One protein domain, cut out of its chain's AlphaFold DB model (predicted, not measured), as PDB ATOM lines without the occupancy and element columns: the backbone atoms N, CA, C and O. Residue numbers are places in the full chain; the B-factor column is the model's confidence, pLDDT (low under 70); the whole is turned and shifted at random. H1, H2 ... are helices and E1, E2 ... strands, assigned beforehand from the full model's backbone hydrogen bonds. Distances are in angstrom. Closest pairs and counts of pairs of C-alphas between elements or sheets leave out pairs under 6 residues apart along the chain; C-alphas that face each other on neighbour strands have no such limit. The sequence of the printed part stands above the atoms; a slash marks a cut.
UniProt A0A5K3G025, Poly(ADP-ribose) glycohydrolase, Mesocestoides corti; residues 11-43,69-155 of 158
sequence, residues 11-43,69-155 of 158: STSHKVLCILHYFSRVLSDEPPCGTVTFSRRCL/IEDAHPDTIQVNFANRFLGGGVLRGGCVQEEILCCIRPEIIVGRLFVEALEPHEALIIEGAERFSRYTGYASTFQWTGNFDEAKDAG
ATOM      1  N   SER A  11      43.962  60.582  21.678       91.56
ATOM      2  CA  SER A  11      43.566  59.558  20.708       91.56
ATOM      3  C   SER A  11      44.725  59.106  19.811       91.56
ATOM      4  O   SER A  11      44.903  57.905  19.636       91.56
ATOM      5  N   THR A  12      45.586  60.015  19.330       93.56
ATOM      6  CA  THR A  12      46.776  59.644  18.538       93.56
ATOM      7  C   THR A  12      47.687  58.681  19.299       93.56
ATOM      8  O   THR A  12      48.128  57.687  18.727       93.56
ATOM      9  N   SER A  13      47.945  58.927  20.588       95.06
ATOM     10  CA  SER A  13      48.762  58.018  21.403       95.06
ATOM     11  C   SER A  13      48.140  56.623  21.503       95.06
ATOM     12  O   SER A  13      48.848  55.632  21.368       95.06
ATOM     13  N   HIS A  14      46.821  56.528  21.677       97.50
ATOM     14  CA  HIS A  14      46.134  55.237  21.765       97.50
ATOM     15  C   HIS A  14      46.071  54.498  20.429       97.50
ATOM     16  O   HIS A  14      46.156  53.274  20.408       97.50
ATOM     17  N   LYS A  15      46.002  55.217  19.304       97.25
ATOM     18  CA  LYS A  15      46.160  54.602  17.981       97.25
ATOM     19  C   LYS A  15      47.540  53.969  17.838       97.25
ATOM     20  O   LYS A  15      47.641  52.825  17.413       97.25
ATOM     21  N   VAL A  16      48.592  54.681  18.251       96.88
ATOM     22  CA  VAL A  16      49.960  54.136  18.264       96.88
ATOM     23  C   VAL A  16      50.053  52.904  19.168       96.88
ATOM     24  O   VAL A  16      50.665  51.925  18.759       96.88
ATOM     25  N   LEU A  17      49.404  52.901  20.339       98.00
ATOM     26  CA  LEU A  17      49.354  51.719  21.211       98.00
ATOM     27  C   LEU A  17      48.737  50.500  20.513       98.00
ATOM     28  O   LEU A  17      49.298  49.416  20.630       98.00
ATOM     29  N   CYS A  18      47.662  50.670  19.738       98.50
ATOM     30  CA  CYS A  18      47.076  49.563  18.971       98.50
ATOM     31  C   CYS A  18      48.081  48.969  17.967       98.50
ATOM     32  O   CYS A  18      48.220  47.753  17.866       98.50
ATOM     33  N   ILE A  19      48.818  49.830  17.253       98.19
ATOM     34  CA  ILE A  19      49.809  49.403  16.253       98.19
ATOM     35  C   ILE A  19      51.016  48.722  16.908       98.19
ATOM     36  O   ILE A  19      51.471  47.684  16.436       98.19
ATOM     37  N   LEU A  20      51.530  49.280  18.008       98.31
ATOM     38  CA  LEU A  20      52.621  48.665  18.769       98.31
ATOM     39  C   LEU A  20      52.200  47.311  19.345       98.31
ATOM     40  O   LEU A  20      52.977  46.361  19.299       98.31
ATOM     41  N   HIS A  21      50.964  47.211  19.838       98.25
ATOM     42  CA  HIS A  21      50.403  45.958  20.321       98.25
ATOM     43  C   HIS A  21      50.321  44.907  19.204       98.25
ATOM     44  O   HIS A  21      50.775  43.781  19.395       98.25
ATOM     45  N   TYR A  22      49.835  45.275  18.016       98.12
ATOM     46  CA  TYR A  22      49.846  44.386  16.852       98.12
ATOM     47  C   TYR A  22      51.252  43.871  16.528       98.12
ATOM     48  O   TYR A  22      51.446  42.661  16.452       98.12
ATOM     49  N   PHE A  23      52.253  44.756  16.440       98.25
ATOM     50  CA  PHE A  23      53.634  44.324  16.208       98.25
ATOM     51  C   PHE A  23      54.155  43.402  17.313       98.25
ATOM     52  O   PHE A  23      54.852  42.443  17.013       98.25
ATOM     53  N   SER A  24      53.780  43.639  18.573       96.88
ATOM     54  CA  SER A  24      54.154  42.743  19.673       96.88
ATOM     55  C   SER A  24      53.554  41.338  19.535       96.88
ATOM     56  O   SER A  24      54.209  40.370  19.902       96.88
ATOM     57  N   ARG A  25      52.344  41.212  18.967       95.94
ATOM     58  CA  ARG A  25      51.661  39.930  18.731       95.94
ATOM     59  C   ARG A  25      52.268  39.171  17.555       95.94
ATOM     60  O   ARG A  25      52.606  38.001  17.694       95.94
ATOM     61  N   VAL A  26      52.449  39.835  16.414       95.94
ATOM     62  CA  VAL A  26      52.947  39.179  15.187       95.94
ATOM     63  C   VAL A  26      54.450  38.905  15.197       95.94
ATOM     64  O   VAL A  26      54.929  38.127  14.381       95.94
ATOM     65  N   LEU A  27      55.199  39.539  16.104       96.56
ATOM     66  CA  LEU A  27      56.625  39.277  16.332       96.56
ATOM     67  C   LEU A  27      56.877  38.423  17.587       96.56
ATOM     68  O   LEU A  27      58.021  38.320  18.023       96.56
ATOM     69  N   SER A  28      55.825  37.867  18.197       95.12
ATOM     70  CA  SER A  28      55.956  36.947  19.331       95.12
ATOM     71  C   SER A  28      56.395  35.549  18.879       95.12
ATOM     72  O   SER A  28      56.449  35.266  17.682       95.12
ATOM     73  N   ASP A  29      56.683  34.666  19.837       92.06
ATOM     74  CA  ASP A  29      57.052  33.269  19.558       92.06
ATOM     75  C   ASP A  29      55.900  32.461  18.926       92.06
ATOM     76  O   ASP A  29      56.138  31.461  18.249       92.06
ATOM     77  N   GLU A  30      54.655  32.913  19.108       89.06
ATOM     78  CA  GLU A  30      53.435  32.298  18.576       89.06
ATOM     79  C   GLU A  30      52.638  33.333  17.760       89.06
ATOM     80  O   GLU A  30      51.614  33.851  18.220       89.06
ATOM     81  N   PRO A  31      53.109  33.701  16.556       90.06
ATOM     82  CA  PRO A  31      52.416  34.676  15.729       90.06
ATOM     83  C   PRO A  31      51.081  34.112  15.214       90.06
ATOM     84  O   PRO A  31      50.972  32.905  14.970       90.06
ATOM     85  N   PRO A  32      50.071  34.973  14.991       87.88
ATOM     86  CA  PRO A  32      48.835  34.550  14.350       87.88
ATOM     87  C   PRO A  32      49.134  34.008  12.951       87.88
ATOM     88  O   PRO A  32      49.977  34.530  12.216       87.88
ATOM     89  N   CYS A  33      48.434  32.939  12.586       87.31
ATOM     90  CA  CYS A  33      48.511  32.326  11.272       87.31
ATOM     91  C   CYS A  33      47.164  32.474  10.563       87.31
ATOM     92  O   CYS A  33      46.103  32.331  11.164       87.31
ATOM     93  N   GLY A  34      47.196  32.781   9.269       91.25
ATOM     94  CA  GLY A  34      45.979  33.058   8.521       91.25
ATOM     95  C   GLY A  34      46.265  33.637   7.147       91.25
ATOM     96  O   GLY A  34      47.402  33.654   6.672       91.25
ATOM     97  N   THR A  35      45.213  34.087   6.477       95.75
ATOM     98  CA  THR A  35      45.308  34.756   5.179       95.75
ATOM     99  C   THR A  35      44.347  35.926   5.160       95.75
ATOM    100  O   THR A  35      43.155  35.746   5.394       95.75
ATOM    101  N   VAL A  36      44.871  37.106   4.832       97.19
ATOM    102  CA  VAL A  36      44.063  38.302   4.600       97.19
ATOM    103  C   VAL A  36      43.883  38.480   3.098       97.19
ATOM    104  O   VAL A  36      44.864  38.613   2.363       97.19
ATOM    105  N   THR A  37      42.637  38.486   2.635       98.19
ATOM    106  CA  THR A  37      42.294  38.649   1.217       98.19
ATOM    107  C   THR A  37      41.716  40.035   0.979       98.19
ATOM    108  O   THR A  37      40.799  40.455   1.678       98.19
ATOM    109  N   PHE A  38      42.233  40.739  -0.031       98.56
ATOM    110  CA  PHE A  38      41.726  42.036  -0.479       98.56
ATOM    111  C   PHE A  38      41.106  41.876  -1.868       98.56
ATOM    112  O   PHE A  38      41.814  41.634  -2.844       98.56
ATOM    113  N   SER A  39      39.790  42.041  -1.963       98.38
ATOM    114  CA  SER A  39      39.029  41.916  -3.206       98.38
ATOM    115  C   SER A  39      38.434  43.266  -3.603       98.38
ATOM    116  O   SER A  39      37.451  43.713  -3.012       98.38
ATOM    117  N   ARG A  40      39.002  43.915  -4.627       98.00
ATOM    118  CA  ARG A  40      38.394  45.097  -5.261       98.00
ATOM    119  C   ARG A  40      37.290  44.629  -6.207       98.00
ATOM    120  O   ARG A  40      37.542  43.833  -7.108       98.00
ATOM    121  N   ARG A  41      36.061  45.076  -5.970       97.06
ATOM    122  CA  ARG A  41      34.878  44.751  -6.772       97.06
ATOM    123  C   ARG A  41      34.458  45.987  -7.548       97.06
ATOM    124  O   ARG A  41      34.288  47.039  -6.946       97.06
ATOM    125  N   CYS A  42      34.289  45.826  -8.853       96.12
ATOM    126  CA  CYS A  42      33.828  46.853  -9.776       96.12
ATOM    127  C   CYS A  42      32.468  46.419 -10.324       96.12
ATOM    128  O   CYS A  42      32.317  45.261 -10.722       96.12
ATOM    129  N   LEU A  43      31.480  47.309 -10.289       94.50
ATOM    130  CA  LEU A  43      30.171  47.079 -10.885       94.50
ATOM    131  C   LEU A  43      30.050  47.930 -12.149       94.50
ATOM    132  O   LEU A  43      29.675  49.099 -12.077       94.50
ATOM    133  N   ILE A  69      29.540  47.414  15.247       91.81
ATOM    134  CA  ILE A  69      29.583  46.612  14.011       91.81
ATOM    135  C   ILE A  69      30.655  45.517  14.110       91.81
ATOM    136  O   ILE A  69      30.427  44.387  13.693       91.81
ATOM    137  N   GLU A  70      31.808  45.827  14.698       91.31
ATOM    138  CA  GLU A  70      32.912  44.888  14.908       91.31
ATOM    139  C   GLU A  70      32.639  43.793  15.945       91.31
ATOM    140  O   GLU A  70      33.432  42.851  16.021       91.31
ATOM    141  N   ASP A  71      31.565  43.936  16.728       89.44
ATOM    142  CA  ASP A  71      31.099  42.970  17.728       89.44
ATOM    143  C   ASP A  71      29.898  42.150  17.210       89.44
ATOM    144  O   ASP A  71      29.394  41.269  17.909       89.44
ATOM    145  N   ALA A  72      29.425  42.433  15.988       85.25
ATOM    146  CA  ALA A  72      28.347  41.685  15.355       85.25
ATOM    147  C   ALA A  72      28.751  40.225  15.087       85.25
ATOM    148  O   ALA A  72      29.933  39.886  14.993       85.25
ATOM    149  N   HIS A  73      27.744  39.357  14.946       81.12
ATOM    150  CA  HIS A  73      27.940  37.918  14.769       81.12
ATOM    151  C   HIS A  73      28.881  37.608  13.581       81.12
ATOM    152  O   HIS A  73      28.777  38.283  12.553       81.12
ATOM    153  N   PRO A  74      29.751  36.579  13.667       74.88
ATOM    154  CA  PRO A  74      30.706  36.239  12.605       74.88
ATOM    155  C   PRO A  74      30.086  36.004  11.219       74.88
ATOM    156  O   PRO A  74      30.721  36.283  10.212       74.88
ATOM    157  N   ASP A  75      28.829  35.557  11.166       78.56
ATOM    158  CA  ASP A  75      28.094  35.333   9.907       78.56
ATOM    159  C   ASP A  75      27.548  36.627   9.264       78.56
ATOM    160  O   ASP A  75      26.769  36.580   8.312       78.56
ATOM    161  N   THR A  76      27.905  37.800   9.793       86.12
ATOM    162  CA  THR A  76      27.475  39.099   9.259       86.12
ATOM    163  C   THR A  76      28.565  39.753   8.417       86.12
ATOM    164  O   THR A  76      29.758  39.624   8.684       86.12
ATOM    165  N   ILE A  77      28.151  40.522   7.406       90.00
ATOM    166  CA  ILE A  77      29.062  41.407   6.674       90.00
ATOM    167  C   ILE A  77      29.206  42.706   7.469       90.00
ATOM    168  O   ILE A  77      28.251  43.471   7.615       90.00
ATOM    169  N   GLN A  78      30.415  42.966   7.964       92.88
ATOM    170  CA  GLN A  78      30.739  44.187   8.698       92.88
ATOM    171  C   GLN A  78      30.998  45.343   7.726       92.88
ATOM    172  O   GLN A  78      31.905  45.290   6.897       92.88
ATOM    173  N   VAL A  79      30.206  46.410   7.831       95.50
ATOM    174  CA  VAL A  79      30.327  47.579   6.949       95.50
ATOM    175  C   VAL A  79      31.330  48.587   7.518       95.50
ATOM    176  O   VAL A  79      31.213  49.038   8.657       95.50
ATOM    177  N   ASN A  80      32.301  48.986   6.695       96.00
ATOM    178  CA  ASN A  80      33.190  50.120   6.951       96.00
ATOM    179  C   ASN A  80      32.604  51.399   6.326       96.00
ATOM    180  O   ASN A  80      32.293  51.420   5.134       96.00
ATOM    181  N   PHE A  81      32.487  52.476   7.101       96.50
ATOM    182  CA  PHE A  81      32.095  53.804   6.619       96.50
ATOM    183  C   PHE A  81      33.313  54.507   6.016       96.50
ATOM    184  O   PHE A  81      33.870  55.451   6.579       96.50
ATOM    185  N   ALA A  82      33.744  53.974   4.877       94.81
ATOM    186  CA  ALA A  82      35.050  54.240   4.303       94.81
ATOM    187  C   ALA A  82      35.180  55.630   3.665       94.81
ATOM    188  O   ALA A  82      34.260  56.155   3.029       94.81
ATOM    189  N   ASN A  83      36.386  56.187   3.738       97.81
ATOM    190  CA  ASN A  83      36.855  57.166   2.773       97.81
ATOM    191  C   ASN A  83      37.191  56.470   1.441       97.81
ATOM    192  O   ASN A  83      37.611  55.314   1.425       97.81
ATOM    193  N   ARG A  84      37.106  57.191   0.312       97.62
ATOM    194  CA  ARG A  84      37.526  56.636  -0.989       97.62
ATOM    195  C   ARG A  84      38.985  56.165  -1.000       97.62
ATOM    196  O   ARG A  84      39.330  55.277  -1.766       97.62
ATOM    197  N   PHE A  85      39.844  56.754  -0.167       98.12
ATOM    198  CA  PHE A  85      41.183  56.244   0.110       98.12
ATOM    199  C   PHE A  85      41.135  55.360   1.355       98.12
ATOM    200  O   PHE A  85      40.905  55.883   2.447       98.12
ATOM    201  N   LEU A  86      41.408  54.060   1.199       97.94
ATOM    202  CA  LEU A  86      41.334  53.075   2.282       97.94
ATOM    203  C   LEU A  86      41.991  53.571   3.578       97.94
ATOM    204  O   LEU A  86      43.143  54.029   3.597       97.94
ATOM    205  N   GLY A  87      41.254  53.458   4.679       96.31
ATOM    206  CA  GLY A  87      41.723  53.813   6.012       96.31
ATOM    207  C   GLY A  87      41.825  55.318   6.245       96.31
ATOM    208  O   GLY A  87      42.408  55.721   7.253       96.31
ATOM    209  N   GLY A  88      41.359  56.153   5.313       96.25
ATOM    210  CA  GLY A  88      41.241  57.600   5.448       96.25
ATOM    211  C   GLY A  88      42.419  58.253   6.179       96.25
ATOM    212  O   GLY A  88      43.586  58.224   5.745       96.25
ATOM    213  N   GLY A  89      42.113  58.832   7.339       95.44
ATOM    214  CA  GLY A  89      43.043  59.522   8.221       95.44
ATOM    215  C   GLY A  89      43.782  58.639   9.230       95.44
ATOM    216  O   GLY A  89      44.334  59.207  10.176       95.44
ATOM    217  N   VAL A  90      43.836  57.305   9.086       95.88
ATOM    218  CA  VAL A  90      44.403  56.405  10.118       95.88
ATOM    219  C   VAL A  90      45.878  56.694  10.411       95.88
ATOM    220  O   VAL A  90      46.284  56.678  11.567       95.88
ATOM    221  N   LEU A  91      46.668  57.103   9.416       93.62
ATOM    222  CA  LEU A  91      48.067  57.524   9.613       93.62
ATOM    223  C   LEU A  91      48.215  59.022   9.952       93.62
ATOM    224  O   LEU A  91      49.316  59.568   9.966       93.62
ATOM    225  N   ARG A  92      47.095  59.714  10.181       91.00
ATOM    226  CA  ARG A  92      46.992  61.135  10.530       91.00
ATOM    227  C   ARG A  92      46.076  61.288  11.759       91.00
ATOM    228  O   ARG A  92      46.024  60.411  12.620       91.00
ATOM    229  N   GLY A  93      45.369  62.414  11.858       88.88
ATOM    230  CA  GLY A  93      44.474  62.729  12.975       88.88
ATOM    231  C   GLY A  93      43.069  62.116  12.906       88.88
ATOM    232  O   GLY A  93      42.293  62.372  13.820       88.88
ATOM    233  N   GLY A  94      42.722  61.353  11.860       92.75
ATOM    234  CA  GLY A  94      41.412  60.690  11.768       92.75
ATOM    235  C   GLY A  94      41.258  59.653  12.879       92.75
ATOM    236  O   GLY A  94      42.228  58.973  13.215       92.75
ATOM    237  N   CYS A  95      40.089  59.575  13.508       96.25
ATOM    238  CA  CYS A  95      39.845  58.660  14.625       96.25
ATOM    239  C   CYS A  95      38.349  58.349  14.780       96.25
ATOM    240  O   CYS A  95      37.828  58.300  15.893       96.25
ATOM    241  N   VAL A  96      37.644  58.221  13.660       96.06
ATOM    242  CA  VAL A  96      36.229  57.830  13.626       96.06
ATOM    243  C   VAL A  96      36.125  56.352  13.233       96.06
ATOM    244  O   VAL A  96      37.112  55.632  13.362       96.06
ATOM    245  N   GLN A  97      34.951  55.876  12.814       97.31
ATOM    246  CA  GLN A  97      34.687  54.448  12.600       97.31
ATOM    247  C   GLN A  97      35.749  53.740  11.730       97.31
ATOM    248  O   GLN A  97      36.344  52.773  12.200       97.31
ATOM    249  N   GLU A  98      36.074  54.259  10.540       97.94
ATOM    250  CA  GLU A  98      37.072  53.642   9.650       97.94
ATOM    251  C   GLU A  98      38.476  53.576  10.278       97.94
ATOM    252  O   GLU A  98      39.148  52.543  10.224       97.94
ATOM    253  N   GLU A  99      38.958  54.674  10.875       98.25
ATOM    254  CA  GLU A  99      40.302  54.678  11.454       98.25
ATOM    255  C   GLU A  99      40.398  53.824  12.710       98.25
ATOM    256  O   GLU A  99      41.441  53.215  12.940       98.25
ATOM    257  N   ILE A 100      39.334  53.776  13.516       98.25
ATOM    258  CA  ILE A 100      39.252  52.892  14.677       98.25
ATOM    259  C   ILE A 100      39.315  51.439  14.211       98.25
ATOM    260  O   ILE A 100      40.148  50.694  14.726       98.25
ATOM    261  N   LEU A 101      38.532  51.071  13.189       97.69
ATOM    262  CA  LEU A 101      38.544  49.735  12.593       97.69
ATOM    263  C   LEU A 101      39.955  49.344  12.126       97.69
ATOM    264  O   LEU A 101      40.456  48.284  12.495       97.69
ATOM    265  N   CYS A 102      40.633  50.233  11.395       98.06
ATOM    266  CA  CYS A 102      42.014  50.018  10.955       98.06
ATOM    267  C   CYS A 102      43.012  49.941  12.124       98.06
ATOM    268  O   CYS A 102      44.020  49.252  12.025       98.06
ATOM    269  N   CYS A 103      42.781  50.660  13.225       98.12
ATOM    270  CA  CYS A 103      43.643  50.585  14.403       98.12
ATOM    271  C   CYS A 103      43.475  49.268  15.162       98.12
ATOM    272  O   CYS A 103      44.471  48.725  15.631       98.12
ATOM    273  N   ILE A 104      42.251  48.751  15.299       97.94
ATOM    274  CA  ILE A 104      42.019  47.481  15.998       97.94
ATOM    275  C   ILE A 104      42.302  46.257  15.119       97.94
ATOM    276  O   ILE A 104      42.614  45.209  15.678       97.94
ATOM    277  N   ARG A 105      42.270  46.409  13.786       97.75
ATOM    278  CA  ARG A 105      42.661  45.414  12.768       97.75
ATOM    279  C   ARG A 105      43.783  45.954  11.857       97.75
ATOM    280  O   ARG A 105      43.517  46.315  10.705       97.75
ATOM    281  N   PRO A 106      45.040  46.066  12.339       98.00
ATOM    282  CA  PRO A 106      46.107  46.772  11.614       98.00
ATOM    283  C   PRO A 106      46.500  46.181  10.266       98.00
ATOM    284  O   PRO A 106      47.050  46.902   9.435       98.00
ATOM    285  N   GLU A 107      46.179  44.915  10.007       98.06
ATOM    286  CA  GLU A 107      46.402  44.268   8.713       98.06
ATOM    287  C   GLU A 107      45.686  45.004   7.573       98.06
ATOM    288  O   GLU A 107      46.216  45.081   6.470       98.06
ATOM    289  N   ILE A 108      44.558  45.675   7.843       98.12
ATOM    290  CA  ILE A 108      43.843  46.506   6.858       98.12
ATOM    291  C   ILE A 108      44.736  47.636   6.314       98.12
ATOM    292  O   ILE A 108      44.633  48.013   5.144       98.12
ATOM    293  N   ILE A 109      45.645  48.174   7.135       98.06
ATOM    294  CA  ILE A 109      46.490  49.322   6.775       98.06
ATOM    295  C   ILE A 109      47.417  48.983   5.601       98.06
ATOM    296  O   ILE A 109      47.717  49.875   4.803       98.06
ATOM    297  N   VAL A 110      47.825  47.715   5.440       97.75
ATOM    298  CA  VAL A 110      48.690  47.290   4.325       97.75
ATOM    299  C   VAL A 110      48.023  47.509   2.967       97.75
ATOM    300  O   VAL A 110      48.708  47.843   2.002       97.75
ATOM    301  N   GLY A 111      46.686  47.441   2.909       97.38
ATOM    302  CA  GLY A 111      45.913  47.704   1.697       97.38
ATOM    303  C   GLY A 111      46.177  49.091   1.114       97.38
ATOM    304  O   GLY A 111      46.130  49.276  -0.096       97.38
ATOM    305  N   ARG A 112      46.568  50.069   1.944       97.38
ATOM    306  CA  ARG A 112      46.931  51.419   1.482       97.38
ATOM    307  C   ARG A 112      48.140  51.452   0.550       97.38
ATOM    308  O   ARG A 112      48.350  52.471  -0.103       97.38
ATOM    309  N   LEU A 113      48.957  50.399   0.530       97.88
ATOM    310  CA  LEU A 113      50.127  50.310  -0.342       97.88
ATOM    311  C   LEU A 113      49.751  50.019  -1.798       97.88
ATOM    312  O   LEU A 113      50.505  50.395  -2.690       97.88
ATOM    313  N   PHE A 114      48.617  49.352  -2.038       98.00
ATOM    314  CA  PHE A 114      48.262  48.829  -3.364       98.00
ATOM    315  C   PHE A 114      46.815  49.105  -3.799       98.00
ATOM    316  O   PHE A 114      46.498  48.939  -4.974       98.00
ATOM    317  N   VAL A 115      45.931  49.544  -2.900       98.06
ATOM    318  CA  VAL A 115      44.558  49.932  -3.244       98.06
ATOM    319  C   VAL A 115      44.519  51.418  -3.599       98.06
ATOM    320  O   VAL A 115      44.624  52.285  -2.729       98.06
ATOM    321  N   GLU A 116      44.347  51.714  -4.887       98.12
ATOM    322  CA  GLU A 116      44.043  53.065  -5.376       98.12
ATOM    323  C   GLU A 116      42.669  53.547  -4.878       98.12
ATOM    324  O   GLU A 116      41.827  52.729  -4.505       98.12
ATOM    325  N   ALA A 117      42.437  54.866  -4.889       98.38
ATOM    326  CA  ALA A 117      41.153  55.462  -4.537       98.38
ATOM    327  C   ALA A 117      39.986  54.732  -5.215       98.38
ATOM    328  O   ALA A 117      40.032  54.473  -6.415       98.38
ATOM    329  N   LEU A 118      38.948  54.416  -4.444       98.19
ATOM    330  CA  LEU A 118      37.730  53.817  -4.973       98.19
ATOM    331  C   LEU A 118      36.945  54.854  -5.783       98.19
ATOM    332  O   LEU A 118      36.872  56.039  -5.413       98.19
ATOM    333  N   GLU A 119      36.376  54.397  -6.887       97.50
ATOM    334  CA  GLU A 119      35.402  55.113  -7.700       97.50
ATOM    335  C   GLU A 119      33.961  54.814  -7.232       97.50
ATOM    336  O   GLU A 119      33.735  53.857  -6.490       97.50
ATOM    337  N   PRO A 120      32.950  55.605  -7.646       95.69
ATOM    338  CA  PRO A 120      31.568  55.456  -7.164       95.69
ATOM    339  C   PRO A 120      30.905  54.089  -7.402       95.69
ATOM    340  O   PRO A 120      29.880  53.799  -6.794       95.69
ATOM    341  N   HIS A 121      31.459  53.280  -8.302       95.56
ATOM    342  CA  HIS A 121      30.960  51.962  -8.704       95.56
ATOM    343  C   HIS A 121      31.839  50.820  -8.167       95.56
ATOM    344  O   HIS A 121      31.693  49.668  -8.578       95.56
ATOM    345  N   GLU A 122      32.757  51.130  -7.248       97.38
ATOM    346  CA  GLU A 122      33.694  50.170  -6.684       97.38
ATOM    347  C   GLU A 122      33.510  49.989  -5.178       97.38
ATOM    348  O   GLU A 122      33.175  50.912  -4.437       97.38
ATOM    349  N   ALA A 123      33.809  48.779  -4.713       97.06
ATOM    350  CA  ALA A 123      33.881  48.434  -3.304       97.06
ATOM    351  C   ALA A 123      35.141  47.612  -3.024       97.06
ATOM    352  O   ALA A 123      35.657  46.907  -3.892       97.06
ATOM    353  N   LEU A 124      35.625  47.671  -1.785       98.06
ATOM    354  CA  LEU A 124      36.701  46.811  -1.306       98.06
ATOM    355  C   LEU A 124      36.148  45.854  -0.256       98.06
ATOM    356  O   LEU A 124      35.583  46.289   0.745       98.06
ATOM    357  N   ILE A 125      36.347  44.559  -0.479       97.94
ATOM    358  CA  ILE A 125      36.042  43.505   0.487       97.94
ATOM    359  C   ILE A 125      37.371  43.035   1.077       97.94
ATOM    360  O   ILE A 125      38.302  42.729   0.330       97.94
ATOM    361  N   ILE A 126      37.466  43.017   2.406       97.81
ATOM    362  CA  ILE A 126      38.640  42.539   3.138       97.81
ATOM    363  C   ILE A 126      38.194  41.389   4.029       97.81
ATOM    364  O   ILE A 126      37.309  41.563   4.864       97.81
ATOM    365  N   GLU A 127      38.812  40.231   3.850       96.31
ATOM    366  CA  GLU A 127      38.467  38.998   4.556       96.31
ATOM    367  C   GLU A 127      39.683  38.500   5.335       96.31
ATOM    368  O   GLU A 127      40.800  38.549   4.823       96.31
ATOM    369  N   GLY A 128      39.466  38.019   6.561       94.31
ATOM    370  CA  GLY A 128      40.509  37.397   7.384       94.31
ATOM    371  C   GLY A 128      41.392  38.351   8.193       94.31
ATOM    372  O   GLY A 128      42.356  37.884   8.784       94.31
ATOM    373  N   ALA A 129      41.089  39.655   8.235       95.44
ATOM    374  CA  ALA A 129      41.839  40.606   9.059       95.44
ATOM    375  C   ALA A 129      41.495  40.459  10.556       95.44
ATOM    376  O   ALA A 129      40.376  40.792  10.965       95.44
ATOM    377  N   GLU A 130      42.457  40.018  11.368       94.88
ATOM    378  CA  GLU A 130      42.275  39.748  12.804       94.88
ATOM    379  C   GLU A 130      42.146  41.054  13.607       94.88
ATOM    380  O   GLU A 130      42.840  42.053  13.373       94.88
ATOM    381  N   ARG A 131      41.254  41.060  14.603       95.62
ATOM    382  CA  ARG A 131      41.185  42.090  15.644       95.62
ATOM    383  C   ARG A 131      42.207  41.806  16.738       95.62
ATOM    384  O   ARG A 131      42.070  40.868  17.509       95.62
ATOM    385  N   PHE A 132      43.145  42.731  16.903       97.12
ATOM    386  CA  PHE A 132      44.209  42.650  17.904       97.12
ATOM    387  C   PHE A 132      43.940  43.485  19.152       97.12
ATOM    388  O   PHE A 132      44.575  43.274  20.180       97.12
ATOM    389  N   SER A 133      43.079  44.502  19.076       98.00
ATOM    390  CA  SER A 133      42.934  45.478  20.164       98.00
ATOM    391  C   SER A 133      41.493  45.671  20.623       98.00
ATOM    392  O   SER A 133      40.556  45.777  19.826       98.00
ATOM    393  N   ARG A 134      41.342  45.791  21.944       97.56
ATOM    394  CA  ARG A 134      40.158  46.339  22.610       97.56
ATOM    395  C   ARG A 134      40.270  47.856  22.687       97.56
ATOM    396  O   ARG A 134      41.370  48.409  22.801       97.56
ATOM    397  N   TYR A 135      39.126  48.529  22.655       97.56
ATOM    398  CA  TYR A 135      39.080  49.974  22.804       97.56
ATOM    399  C   TYR A 135      37.794  50.441  23.488       97.56
ATOM    400  O   TYR A 135      36.833  49.687  23.628       97.56
ATOM    401  N   THR A 136      37.794  51.703  23.907       96.94
ATOM    402  CA  THR A 136      36.607  52.466  24.301       96.94
ATOM    403  C   THR A 136      36.666  53.871  23.704       96.94
ATOM    404  O   THR A 136      37.707  54.327  23.220       96.94
ATOM    405  N   GLY A 137      35.536  54.580  23.746       95.88
ATOM    406  CA  GLY A 137      35.440  55.954  23.259       95.88
ATOM    407  C   GLY A 137      35.418  56.067  21.733       95.88
ATOM    408  O   GLY A 137      35.364  55.078  21.008       95.88
ATOM    409  N   TYR A 138      35.417  57.301  21.240       96.00
ATOM    410  CA  TYR A 138      35.284  57.622  19.819       96.00
ATOM    411  C   TYR A 138      35.914  58.987  19.534       96.00
ATOM    412  O   TYR A 138      35.877  59.883  20.381       96.00
ATOM    413  N   ALA A 139      36.490  59.187  18.347       95.31
ATOM    414  CA  ALA A 139      37.153  60.440  17.983       95.31
ATOM    415  C   ALA A 139      38.208  60.871  19.021       95.31
ATOM    416  O   ALA A 139      39.228  60.209  19.208       95.31
ATOM    417  N   SER A 140      37.995  61.998  19.698       94.25
ATOM    418  CA  SER A 140      38.937  62.545  20.678       94.25
ATOM    419  C   SER A 140      39.033  61.726  21.970       94.25
ATOM    420  O   SER A 140      40.044  61.843  22.666       94.25
ATOM    421  N   THR A 141      38.026  60.901  22.282       95.75
ATOM    422  CA  THR A 141      37.974  60.064  23.494       95.75
ATOM    423  C   THR A 141      38.445  58.631  23.263       95.75
ATOM    424  O   THR A 141      38.430  57.844  24.203       95.75
ATOM    425  N   PHE A 142      38.874  58.293  22.043       97.69
ATOM    426  CA  PHE A 142      39.383  56.963  21.720       97.69
ATOM    427  C   PHE A 142      40.536  56.554  22.641       97.69
ATOM    428  O   PHE A 142      41.533  57.279  22.780       97.69
ATOM    429  N   GLN A 143      40.402  55.366  23.221       98.25
ATOM    430  CA  GLN A 143      41.349  54.791  24.154       98.25
ATOM    431  C   GLN A 143      41.515  53.293  23.895       98.25
ATOM    432  O   GLN A 143      40.551  52.538  23.909       98.25
ATOM    433  N   TRP A 144      42.761  52.860  23.704       98.25
ATOM    434  CA  TRP A 144      43.139  51.450  23.722       98.25
ATOM    435  C   TRP A 144      42.985  50.900  25.141       98.25
ATOM    436  O   TRP A 144      43.440  51.535  26.098       98.25
ATOM    437  N   THR A 145      42.353  49.736  25.277       97.94
ATOM    438  CA  THR A 145      42.033  49.139  26.586       97.94
ATOM    439  C   THR A 145      42.606  47.742  26.799       97.94
ATOM    440  O   THR A 145      42.443  47.189  27.884       97.94
ATOM    441  N   GLY A 146      43.309  47.176  25.815       97.69
ATOM    442  CA  GLY A 146      43.997  45.901  25.983       97.69
ATOM    443  C   GLY A 146      44.127  45.092  24.699       97.69
ATOM    444  O   GLY A 146      43.633  45.479  23.640       97.69
ATOM    445  N   ASN A 147      44.769  43.932  24.836       96.75
ATOM    446  CA  ASN A 147      44.761  42.867  23.835       96.75
ATOM    447  C   ASN A 147      43.320  42.464  23.499       96.75
ATOM    448  O   ASN A 147      42.481  42.511  24.391       96.75
ATOM    449  N   PHE A 148      43.042  42.048  22.267       95.56
ATOM    450  CA  PHE A 148      41.876  41.248  21.881       95.56
ATOM    451  C   PHE A 148      42.414  39.953  21.273       95.56
ATOM    452  O   PHE A 148      43.264  40.003  20.392       95.56
ATOM    453  N   ASP A 149      41.987  38.811  21.795       91.50
ATOM    454  CA  ASP A 149      42.397  37.482  21.353       91.50
ATOM    455  C   ASP A 149      41.185  36.823  20.699       91.50
ATOM    456  O   ASP A 149      40.338  36.277  21.401       91.50
ATOM    457  N   GLU A 150      41.068  36.903  19.371       86.00
ATOM    458  CA  GLU A 150      39.893  36.392  18.651       86.00
ATOM    459  C   GLU A 150      39.566  34.934  18.998       86.00
ATOM    460  O   GLU A 150      38.396  34.612  19.207       86.00
ATOM    461  N   ALA A 151      40.575  34.077  19.185       82.44
ATOM    462  CA  ALA A 151      40.366  32.674  19.538       82.44
ATOM    463  C   ALA A 151      39.669  32.489  20.900       82.44
ATOM    464  O   ALA A 151      38.934  31.520  21.093       82.44
ATOM    465  N   LYS A 152      39.887  33.409  21.847       84.62
ATOM    466  CA  LYS A 152      39.293  33.364  23.196       84.62
ATOM    467  C   LYS A 152      38.055  34.246  23.330       84.62
ATOM    468  O   LYS A 152      37.128  33.907  24.059       84.62
ATOM    469  N   ASP A 153      38.054  35.379  22.644       82.88
ATOM    470  CA  ASP A 153      37.127  36.479  22.868       82.88
ATOM    471  C   ASP A 153      35.950  36.459  21.888       82.88
ATOM    472  O   ASP A 153      34.837  36.804  22.283       82.88
ATOM    473  N   ALA A 154      36.144  35.993  20.646       70.56
ATOM    474  CA  ALA A 154      35.065  35.913  19.654       70.56
ATOM    475  C   ALA A 154      34.058  34.783  19.949       70.56
ATOM    476  O   ALA A 154      32.947  34.784  19.428       70.56
ATOM    477  N   GLY A 155      34.430  33.815  20.796       54.66
ATOM    478  CA  GLY A 155      33.551  32.729  21.245       54.66
ATOM    479  C   GLY A 155      32.616  33.091  22.408       54.66
ATOM    480  O   GLY A 155      31.680  32.339  22.668       54.66
TER     481      GLY A 155
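This is residues 11 to 43 and 69 to 155 of the 158 residues of the protein "Poly(ADP-ribose) glycohydrolase" of Mesocestoides corti (UniProt A0A5K3G025). Two short helices, H2 and H3, make the middle; on one side of them stands the antiparallel hairpin E3 and E4 with the long helix H1 running beside it, and past H3, towards the other end of the longest axis, lies a ribbon of two antiparallel strands, E1 and E2. A long stretch with no named element, residues 69 to 96, winds past the middle, and the short last helix H4 lies away from the other helices. The printed part has 120 residues, with four named helices and four named strands in the order H1 E1 H2 H3 E2 E3 E4 H4; the class is mixed, though under half of the residues, 59, are in named elements. The whole is compact, with a radius of gyration of the C-alphas of 14.1 A and spans of 40 by 31 by 27 A.

H1, residues 11 to 26, begins with C-alpha 11 at (43.566, 59.558, 20.708) and is 23.1 A long from first to last C-alpha. E1, residues 37 to 42, is 16.1 A long. After the cut come H2, residues 97 to 104, 10.7 A, and H3, residues 106 to 113, 13.1 A. E2, residues 122 to 127, is 16.6 A long and ends with C-alpha 127 at (38.467, 38.998, 4.556). E3, residues 133 to 136, is 10.3 A long and E4, residues 143 to 147, 12.4 A. H4, residues 150 to 155, is 7.8 A long and ends with C-alpha 155 at (33.551, 32.729, 21.245).

H1 and E4 have 8 pairs of C-alphas within 8 A, the closest those of His 14 and Trp 144, 5.2 A apart. With its residues 15 to 19 alone, H1 touches H2 at a steep tilt of 41 degrees, the same way; the closest C-alphas are those of Cys 18 and Cys 103, 5.8 A. With residues 18 to 22 alone, H1 only just touches H3, with 3 pairs of C-alphas within 8 A, the closest those of Ile 19 and Pro 106, 6.5 A. The C-alphas of Ile 104 in H2 and Ser 133 in E3 are the closest of these two, 4.7 A. In E1 and E2, N 39 and O 125 are 2.8 A apart, within hydrogen-bond range; in the hairpin E3 and E4, N 134 and O 146 are 2.9 A apart, also within range. Every O i to N i+4 pair is within range in H1 and H2, 1 of 2 in H4 and 0 of 4 in H3, where 5 of 5 O i to N i+3 pairs are. H4 is apart from H1, H2 and H3.

The C-alphas farthest apart, those of Asp 29 and Pro 120, are 43.1 A apart. Residues 44 to 68 are not printed, and C-alphas 43 and 69 are 24.9 A apart across the cut. Of the links that are printed whole, none is long. The mean pLDDT of the printed part is 94.5, and residue 155 alone is under 70.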